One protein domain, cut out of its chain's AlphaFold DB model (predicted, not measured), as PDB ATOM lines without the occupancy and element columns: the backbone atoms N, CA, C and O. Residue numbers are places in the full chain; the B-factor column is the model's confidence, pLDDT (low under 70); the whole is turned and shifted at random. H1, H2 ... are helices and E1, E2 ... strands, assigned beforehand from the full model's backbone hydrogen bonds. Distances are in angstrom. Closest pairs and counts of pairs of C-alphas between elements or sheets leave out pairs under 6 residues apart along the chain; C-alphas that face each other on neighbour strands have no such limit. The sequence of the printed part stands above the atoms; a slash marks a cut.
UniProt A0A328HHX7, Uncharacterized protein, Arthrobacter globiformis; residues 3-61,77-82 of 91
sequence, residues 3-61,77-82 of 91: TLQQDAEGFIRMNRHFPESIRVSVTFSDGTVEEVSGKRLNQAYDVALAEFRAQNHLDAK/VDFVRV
ATOM      1  N   THR A   3      10.685   6.766 -46.488       87.94
ATOM      2  CA  THR A   3       9.877   5.768 -47.186       87.94
ATOM      3  C   THR A   3      10.643   4.451 -47.227       87.94
ATOM      4  O   THR A   3      11.826   4.415 -47.562       87.94
ATOM      5  N   LEU A   4       9.980   3.368 -46.843       88.81
ATOM      6  CA  LEU A   4      10.496   2.010 -46.923       88.81
ATOM      7  C   LEU A   4       9.605   1.213 -47.859       88.81
ATOM      8  O   LEU A   4       8.390   1.370 -47.848       88.81
ATOM      9  N   GLN A   5      10.218   0.341 -48.646       91.44
ATOM     10  CA  GLN A   5       9.504  -0.554 -49.538       91.44
ATOM     11  C   GLN A   5       9.717  -1.987 -49.069       91.44
ATOM     12  O   GLN A   5      10.846  -2.398 -48.785       91.44
ATOM     13  N   GLN A   6       8.614  -2.710 -48.947       91.50
ATOM     14  CA  GLN A   6       8.593  -4.125 -48.657       91.50
ATOM     15  C   GLN A   6       8.943  -4.899 -49.927       91.50
ATOM     16  O   GLN A   6       8.439  -4.612 -51.013       91.50
ATOM     17  N   ASP A   7       9.815  -5.881 -49.770       87.88
ATOM     18  CA  ASP A   7      10.170  -6.825 -50.816       87.88
ATOM     19  C   ASP A   7       9.048  -7.860 -51.029       87.88
ATOM     20  O   ASP A   7       8.129  -7.977 -50.211       87.88
ATOM     21  N   ALA A   8       9.132  -8.650 -52.099       84.44
ATOM     22  CA  ALA A   8       8.122  -9.660 -52.436       84.44
ATOM     23  C   ALA A   8       7.940 -10.706 -51.319       84.44
ATOM     24  O   ALA A   8       6.858 -11.258 -51.138       84.44
ATOM     25  N   GLU A   9       8.990 -10.931 -50.532       83.44
ATOM     26  CA  GLU A   9       9.014 -11.856 -49.399       83.44
ATOM     27  C   GLU A   9       8.391 -11.277 -48.110       83.44
ATOM     28  O   GLU A   9       8.259 -11.976 -47.106       83.44
ATOM     29  N   GLY A  10       7.995 -10.000 -48.108       85.44
ATOM     30  CA  GLY A  10       7.365  -9.361 -46.952       85.44
ATOM     31  C   GLY A  10       8.335  -8.651 -45.996       85.44
ATOM     32  O   GLY A  10       7.957  -8.297 -44.873       85.44
ATOM     33  N   PHE A  11       9.577  -8.418 -46.419       89.31
ATOM     34  CA  PHE A  11      10.621  -7.800 -45.600       89.31
ATOM     35  C   PHE A  11      10.971  -6.396 -46.084       89.31
ATOM     36  O   PHE A  11      11.041  -6.147 -47.282       89.31
ATOM     37  N   ILE A  12      11.258  -5.483 -45.162       89.75
ATOM     38  CA  ILE A  12      11.873  -4.183 -45.461       89.75
ATOM     39  C   ILE A  12      13.360  -4.221 -45.127       89.75
ATOM     40  O   ILE A  12      13.781  -4.875 -44.171       89.75
ATOM     41  N   ARG A  13      14.167  -3.464 -45.875       85.38
ATOM     42  CA  ARG A  13      15.572  -3.247 -45.512       85.38
ATOM     43  C   ARG A  13      15.679  -2.207 -44.406       85.38
ATOM     44  O   ARG A  13      15.399  -1.029 -44.615       85.38
ATOM     45  N   MET A  14      16.132  -2.643 -43.241       83.38
ATOM     46  CA  MET A  14      16.348  -1.800 -42.074       83.38
ATOM     47  C   MET A  14      17.607  -2.288 -41.366       83.38
ATOM     48  O   MET A  14      17.609  -3.351 -40.764       83.38
ATOM     49  N   ASN A  15      18.686  -1.504 -41.431       76.62
ATOM     50  CA  ASN A  15      19.967  -1.881 -40.818       76.62
ATOM     51  C   ASN A  15      20.216  -1.235 -39.440       76.62
ATOM     52  O   ASN A  15      21.282  -1.417 -38.847       76.62
ATOM     53  N   ARG A  16      19.264  -0.425 -38.956       80.56
ATOM     54  CA  ARG A  16      19.361   0.353 -37.714       80.56
ATOM     55  C   ARG A  16      17.986   0.696 -37.164       80.56
ATOM     56  O   ARG A  16      17.044   0.836 -37.937       80.56
ATOM     57  N   HIS A  17      17.919   0.918 -35.854       85.56
ATOM     58  CA  HIS A  17      16.741   1.475 -35.202       85.56
ATOM     59  C   HIS A  17      16.456   2.901 -35.669       85.56
ATOM     60  O   HIS A  17      17.366   3.713 -35.869       85.56
ATOM     61  N   PHE A  18      15.171   3.198 -35.808       85.12
ATOM     62  CA  PHE A  18      14.675   4.533 -36.082       85.12
ATOM     63  C   PHE A  18      14.346   5.256 -34.768       85.12
ATOM     64  O   PHE A  18      13.938   4.610 -33.802       85.12
ATOM     65  N   PRO A  19      14.493   6.589 -34.693       86.38
ATOM     66  CA  PRO A  19      14.042   7.336 -33.522       86.38
ATOM     67  C   PRO A  19      12.525   7.183 -33.334       86.38
ATOM     68  O   PRO A  19      11.772   7.220 -34.303       86.38
ATOM     69  N   GLU A  20      12.043   7.051 -32.101       83.94
ATOM     70  CA  GLU A  20      10.613   6.799 -31.847       83.94
ATOM     71  C   GLU A  20       9.695   7.922 -32.353       83.94
ATOM     72  O   GLU A  20       8.580   7.651 -32.791       83.94
ATOM     73  N   SER A  21      10.187   9.167 -32.355       85.19
ATOM     74  CA  SER A  21       9.444  10.348 -32.809       85.19
ATOM     75  C   SER A  21       9.324  10.475 -34.329       85.19
ATOM     76  O   SER A  21       8.632  11.379 -34.798       85.19
ATOM     77  N   ILE A  22       9.999   9.628 -35.118       88.50
ATOM     78  CA  ILE A  22       9.879   9.698 -36.577       88.50
ATOM     79  C   ILE A  22       8.702   8.870 -37.085       88.50
ATOM     80  O   ILE A  22       8.355   7.822 -36.536       88.50
ATOM     81  N   ARG A  23       8.147   9.326 -38.205       88.31
ATOM     82  CA  ARG A  23       7.186   8.569 -38.999       88.31
ATOM     83  C   ARG A  23       7.836   8.062 -40.274       88.31
ATOM     84  O   ARG A  23       8.610   8.778 -40.919       88.31
ATOM     85  N   VAL A  24       7.524   6.818 -40.601       88.81
ATOM     86  CA  VAL A  24       8.069   6.093 -41.739       88.81
ATOM     87  C   VAL A  24       6.903   5.555 -42.549       88.81
ATOM     88  O   VAL A  24       6.084   4.807 -42.030       88.81
ATOM     89  N   SER A  25       6.818   5.926 -43.818       91.19
ATOM     90  CA  SER A  25       5.832   5.341 -44.722       91.19
ATOM     91  C   SER A  25       6.371   4.018 -45.245       91.19
ATOM     92  O   SER A  25       7.456   3.983 -45.820       91.19
ATOM     93  N   VAL A  26       5.635   2.937 -45.041       89.94
ATOM     94  CA  VAL A  26       5.976   1.602 -45.527       89.94
ATOM     95  C   VAL A  26       5.044   1.265 -46.681       89.94
ATOM     96  O   VAL A  26       3.836   1.172 -46.490       89.94
ATOM     97  N   THR A  27       5.607   1.089 -47.871       91.75
ATOM     98  CA  THR A  27       4.913   0.545 -49.037       91.75
ATOM     99  C   THR A  27       5.024  -0.971 -48.995       91.75
ATOM    100  O   THR A  27       6.124  -1.508 -49.114       91.75
ATOM    101  N   PHE A  28       3.907  -1.661 -48.819       90.06
ATOM    102  CA  PHE A  28       3.837  -3.116 -48.827       90.06
ATOM    103  C   PHE A  28       3.859  -3.673 -50.254       90.06
ATOM    104  O   PHE A  28       3.557  -2.969 -51.219       90.06
ATOM    105  N   SER A  29       4.193  -4.956 -50.389       88.62
ATOM    106  CA  SER A  29       4.227  -5.657 -51.678       88.62
ATOM    107  C   SER A  29       2.842  -5.792 -52.326       88.62
ATOM    108  O   SER A  29       2.748  -5.918 -53.543       88.62
ATOM    109  N   ASP A  30       1.779  -5.677 -51.528       84.19
ATOM    110  CA  ASP A  30       0.379  -5.597 -51.967       84.19
ATOM    111  C   ASP A  30       0.021  -4.233 -52.605       84.19
ATOM    112  O   ASP A  30      -1.068  -4.038 -53.132       84.19
ATOM    113  N   GLY A  31       0.939  -3.260 -52.567       85.56
ATOM    114  CA  GLY A  31       0.726  -1.899 -53.070       85.56
ATOM    115  C   GLY A  31       0.079  -0.952 -52.054       85.56
ATOM    116  O   GLY A  31      -0.025   0.248 -52.310       85.56
ATOM    117  N   THR A  32      -0.307  -1.458 -50.883       88.25
ATOM    118  CA  THR A  32      -0.768  -0.635 -49.761       88.25
ATOM    119  C   THR A  32       0.384   0.176 -49.169       88.25
ATOM    120  O   THR A  32       1.531  -0.266 -49.146       88.25
ATOM    121  N   VAL A  33       0.094   1.385 -48.687       89.75
ATOM    122  CA  VAL A  33       1.077   2.241 -48.010       89.75
ATOM    123  C   VAL A  33       0.534   2.611 -46.639       89.75
ATOM    124  O   VAL A  33      -0.576   3.127 -46.539       89.75
ATOM    125  N   GLU A  34       1.315   2.371 -45.590       88.81
ATOM    126  CA  GLU A  34       0.931   2.685 -44.212       88.81
ATOM    127  C   GLU A  34       2.014   3.499 -43.515       88.81
ATOM    128  O   GLU A  34       3.212   3.276 -43.697       88.81
ATOM    129  N   GLU A  35       1.592   4.457 -42.696       89.88
ATOM    130  CA  GLU A  35       2.503   5.261 -41.896       89.88
ATOM    131  C   GLU A  35       2.748   4.569 -40.552       89.88
ATOM    132  O   GLU A  35       1.856   4.431 -39.717       89.88
ATOM    133  N   VAL A  36       3.981   4.118 -40.348       87.88
ATOM    134  CA  VAL A  36       4.411   3.365 -39.174       87.88
ATOM    135  C   VAL A  36       5.390   4.220 -38.370       87.88
ATOM    136  O   VAL A  36       6.274   4.886 -38.913       87.88
ATOM    137  N   SER A  37       5.242   4.233 -37.046       89.25
ATOM    138  CA  SER A  37       6.182   4.938 -36.169       89.25
ATOM    139  C   SER A  37       7.521   4.203 -36.086       89.25
ATOM    140  O   SER A  37       7.573   2.969 -36.117       89.25
ATOM    141  N   GLY A  38       8.616   4.951 -35.903       88.12
ATOM    142  CA  GLY A  38       9.943   4.360 -35.699       88.12
ATOM    143  C   GLY A  38       9.964   3.357 -34.538       88.12
ATOM    144  O   GLY A  38      10.573   2.297 -34.648       88.12
ATOM    145  N   LYS A  39       9.193   3.626 -33.475       89.31
ATOM    146  CA  LYS A  39       8.995   2.705 -32.346       89.31
ATOM    147  C   LYS A  39       8.466   1.339 -32.786       89.31
ATOM    148  O   LYS A  39       8.977   0.311 -32.350       89.31
ATOM    149  N   ARG A  40       7.446   1.317 -33.645       87.69
ATOM    150  CA  ARG A  40       6.814   0.073 -34.094       87.69
ATOM    151  C   ARG A  40       7.733  -0.733 -35.011       87.69
ATOM    152  O   ARG A  40       7.792  -1.953 -34.881       87.69
ATOM    153  N   LEU A  41       8.503  -0.056 -35.862       87.88
ATOM    154  CA  LEU A  41       9.547  -0.696 -36.670       87.88
ATOM    155  C   LEU A  41      10.665  -1.288 -35.807       87.88
ATOM    156  O   LEU A  41      11.110  -2.399 -36.080       87.88
ATOM    157  N   ASN A  42      11.078  -0.598 -34.741       89.50
ATOM    158  CA  ASN A  42      12.071  -1.128 -33.805       89.50
ATOM    159  C   ASN A  42      11.562  -2.396 -33.109       89.50
ATOM    160  O   ASN A  42      12.279  -3.382 -33.061       89.50
ATOM    161  N   GLN A  43      10.299  -2.430 -32.673       88.31
ATOM    162  CA  GLN A  43       9.713  -3.651 -32.105       88.31
ATOM    163  C   GLN A  43       9.757  -4.830 -33.089       88.31
ATOM    164  O   GLN A  43      10.105  -5.942 -32.700       88.31
ATOM    165  N   ALA A  44       9.428  -4.594 -34.364       87.00
ATOM    166  CA  ALA A  44       9.536  -5.624 -35.396       87.00
ATOM    167  C   ALA A  44      10.999  -6.059 -35.620       87.00
ATOM    168  O   ALA A  44      11.265  -7.247 -35.800       87.00
ATOM    169  N   TYR A  45      11.947  -5.116 -35.554       87.62
ATOM    170  CA  TYR A  45      13.383  -5.389 -35.624       87.62
ATOM    171  C   TYR A  45      13.847  -6.293 -34.477       87.62
ATOM    172  O   TYR A  45      14.511  -7.296 -34.726       87.62
ATOM    173  N   ASP A  46      13.476  -5.976 -33.235       85.62
ATOM    174  CA  ASP A  46      13.833  -6.763 -32.052       85.62
ATOM    175  C   ASP A  46      13.278  -8.194 -32.123       85.62
ATOM    176  O   ASP A  46      13.998  -9.147 -31.815       85.62
ATOM    177  N   VAL A  47      12.032  -8.367 -32.587       85.69
ATOM    178  CA  VAL A  47      11.429  -9.697 -32.801       85.69
ATOM    179  C   VAL A  47      12.201 -10.477 -33.865       85.69
ATOM    180  O   VAL A  47      12.633 -11.600 -33.602       85.69
ATOM    181  N   ALA A  48      12.454  -9.873 -35.031       83.62
ATOM    182  CA  ALA A  48      13.212 -10.512 -36.106       83.62
ATOM    183  C   ALA A  48      14.639 -10.882 -35.662       83.62
ATOM    184  O   ALA A  48      15.155 -11.946 -36.006       83.62
ATOM    185  N   LEU A  49      15.272 -10.032 -34.852       83.56
ATOM    186  CA  LEU A  49      16.588 -10.291 -34.285       83.56
ATOM    187  C   LEU A  49      16.570 -11.443 -33.275       83.56
ATOM    188  O   LEU A  49      17.497 -12.256 -33.263       83.56
ATOM    189  N   ALA A  50      15.538 -11.528 -32.437       83.94
ATOM    190  CA  ALA A  50      15.365 -12.631 -31.501       83.94
ATOM    191  C   ALA A  50      15.179 -13.966 -32.238       83.94
ATOM    192  O   ALA A  50      15.850 -14.939 -31.893       83.94
ATOM    193  N   GLU A  51      14.356 -14.002 -33.291       80.25
ATOM    194  CA  GLU A  51      14.169 -15.193 -34.129       80.25
ATOM    195  C   GLU A  51      15.457 -15.592 -34.858       80.25
ATOM    196  O   GLU A  51      15.839 -16.763 -34.837       80.25
ATOM    197  N   PHE A  52      16.174 -14.624 -35.440       76.25
ATOM    198  CA  PHE A  52      17.461 -14.869 -36.095       76.25
ATOM    199  C   PHE A  52      18.485 -15.459 -35.118       76.25
ATOM    200  O   PHE A  52      19.155 -16.442 -35.431       76.25
ATOM    201  N   ARG A  53      18.579 -14.905 -33.901       75.50
ATOM    202  CA  ARG A  53      19.455 -15.430 -32.843       75.50
ATOM    203  C   ARG A  53      19.032 -16.821 -32.384       75.50
ATOM    204  O   ARG A  53      19.903 -17.658 -32.171       75.50
ATOM    205  N   ALA A  54      17.735 -17.074 -32.228       76.38
ATOM    206  CA  ALA A  54      17.222 -18.380 -31.827       76.38
ATOM    207  C   ALA A  54      17.573 -19.457 -32.864       76.38
ATOM    208  O   ALA A  54      18.111 -20.500 -32.501       76.38
ATOM    209  N   GLN A  55      17.357 -19.173 -34.153       68.06
ATOM    210  CA  GLN A  55      17.721 -20.071 -35.253       68.06
ATOM    211  C   GLN A  55      19.236 -20.304 -35.326       68.06
ATOM    212  O   GLN A  55      19.683 -21.442 -35.450       68.06
ATOM    213  N   ASN A  56      20.041 -19.248 -35.172       65.00
ATOM    214  CA  ASN A  56      21.500 -19.359 -35.202       65.00
ATOM    215  C   ASN A  56      22.050 -20.162 -34.005       65.00
ATOM    216  O   ASN A  56      22.952 -20.981 -34.158       65.00
ATOM    217  N   HIS A  57      21.473 -19.984 -32.812       59.53
ATOM    218  CA  HIS A  57      21.881 -20.715 -31.609       59.53
ATOM    219  C   HIS A  57      21.498 -22.209 -31.665       59.53
ATOM    220  O   HIS A  57      22.175 -23.032 -31.047       59.53
ATOM    221  N   LEU A  58      20.446 -22.570 -32.411       56.19
ATOM    222  CA  LEU A  58      20.069 -23.964 -32.669       56.19
ATOM    223  C   LEU A  58      21.048 -24.653 -33.636       56.19
ATOM    224  O   LEU A  58      21.458 -25.784 -33.374       56.19
ATOM    225  N   ASP A  59      21.480 -23.963 -34.694       54.06
ATOM    226  CA  ASP A  59      22.462 -24.481 -35.664       54.06
ATOM    227  C   ASP A  59      23.864 -24.646 -35.041       54.06
ATOM    228  O   ASP A  59      24.557 -25.640 -35.270       54.06
ATOM    229  N   ALA A  60      24.234 -23.742 -34.124       52.78
ATOM    230  CA  ALA A  60      25.502 -23.785 -33.392       52.78
ATOM    231  C   ALA A  60      25.662 -25.005 -32.456       52.78
ATOM    232  O   ALA A  60      26.752 -25.219 -31.922       52.78
ATOM    233  N   LYS A  61      24.608 -25.807 -32.234       52.88
ATOM    234  CA  LYS A  61      24.619 -26.936 -31.289       52.88
ATOM    235  C   LYS A  61      24.697 -28.335 -31.902       52.88
ATOM    236  O   LYS A  61      24.731 -29.283 -31.120       52.88
ATOM    237  N   VAL A  77      19.994  -7.841 -37.784       79.19
ATOM    238  CA  VAL A  77      19.211  -8.159 -38.979       79.19
ATOM    239  C   VAL A  77      19.253  -6.957 -39.919       79.19
ATOM    240  O   VAL A  77      19.209  -5.815 -39.464       79.19
ATOM    241  N   ASP A  78      19.399  -7.204 -41.218       82.50
ATOM    242  CA  ASP A  78      19.291  -6.174 -42.264       82.50
ATOM    243  C   ASP A  78      17.883  -6.140 -42.881       82.50
ATOM    244  O   ASP A  78      17.518  -5.182 -43.566       82.50
ATOM    245  N   PHE A  79      17.093  -7.184 -42.620       85.75
ATOM    246  CA  PHE A  79      15.753  -7.394 -43.144       85.75
ATOM    247  C   PHE A  79      14.790  -7.596 -41.985       85.75
ATOM    248  O   PHE A  79      14.961  -8.508 -41.177       85.75
ATOM    249  N   VAL A  80      13.779  -6.740 -41.908       87.06
ATOM    250  CA  VAL A  80      12.741  -6.815 -40.880       87.06
ATOM    251  C   VAL A  80      11.442  -7.200 -41.548       87.06
ATOM    252  O   VAL A  80      11.029  -6.571 -42.523       87.06
ATOM    253  N   ARG A  81      10.795  -8.239 -41.026       86.50
ATOM    254  CA  ARG A  81       9.478  -8.637 -41.503       86.50
ATOM    255  C   ARG A  81       8.463  -7.597 -41.052       86.50
ATOM    256  O   ARG A  81       8.353  -7.310 -39.863       86.50
ATOM    257  N   VAL A  82       7.722  -7.049 -42.002       86.62
ATOM    258  CA  VAL A  82       6.622  -6.122 -41.729       86.62
ATOM    259  C   VAL A  82       5.343  -6.676 -42.323       86.62
ATOM    260  O   VAL A  82       5.381  -7.486 -43.245       86.62
TER     261      VAL A  82
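Overview. This is residues 3 to 61 and 77 to 82 of the 91 residues of an uncharacterized protein of Arthrobacter globiformis (UniProt A0A328HHX7). Look for a small sheet of E1, E3 and E4 at one end and a long helix, H1, running away from it; E5, paired with E2, packs on the helix's first half, and residues 54 to 61 stick out. The printed part has 65 residues, with five named strands and one named helix in the order E1 E2 E3 E4 H1 E5, class mixed. The sheet E1 E3 E4 is mixed, the pair E2 E5 antiparallel. The whole is only just compact, close to loose, with a radius of gyration of the C-alphas of 12.8 A and spans of 41 by 27 by 13 A.

Arrangement. Start at E3, residues 23 to 27, parallel to E1, residues 3 to 5; N 4 and O 25, 2.8 A apart, are within hydrogen-bond range. E3 forms a hairpin with E4, residues 33 to 37, with N 24 and O 36 at 2.9 A. H1, residues 38 to 59, only grazes this sheet with residues 38 to 41; every O i to N i+4 pair in it is within hydrogen-bond range. Its closest C-alphas to E5, residues 79 to 81, are Tyr 45 and Val 80, 5.5 A. E5 is antiparallel to E2, residues 11 to 13, with N 12 and O 80 at 2.9 A.

Along the chain. Find C-alpha 3 at (9.877, 5.768, -47.186), where E1 begins. From C-alpha 38 at (9.943, 4.360, -35.699), H1 runs 31.4 A.

Size, cuts and confidence. The farthest C-alphas, Val 33 and Lys 61, are 41.1 A apart. Residues 62 to 76 are not printed; C-alphas 61 and 77 stand 21.0 A apart across the cut. No link printed whole is long. Residues 55 to 61 have pLDDT under 70.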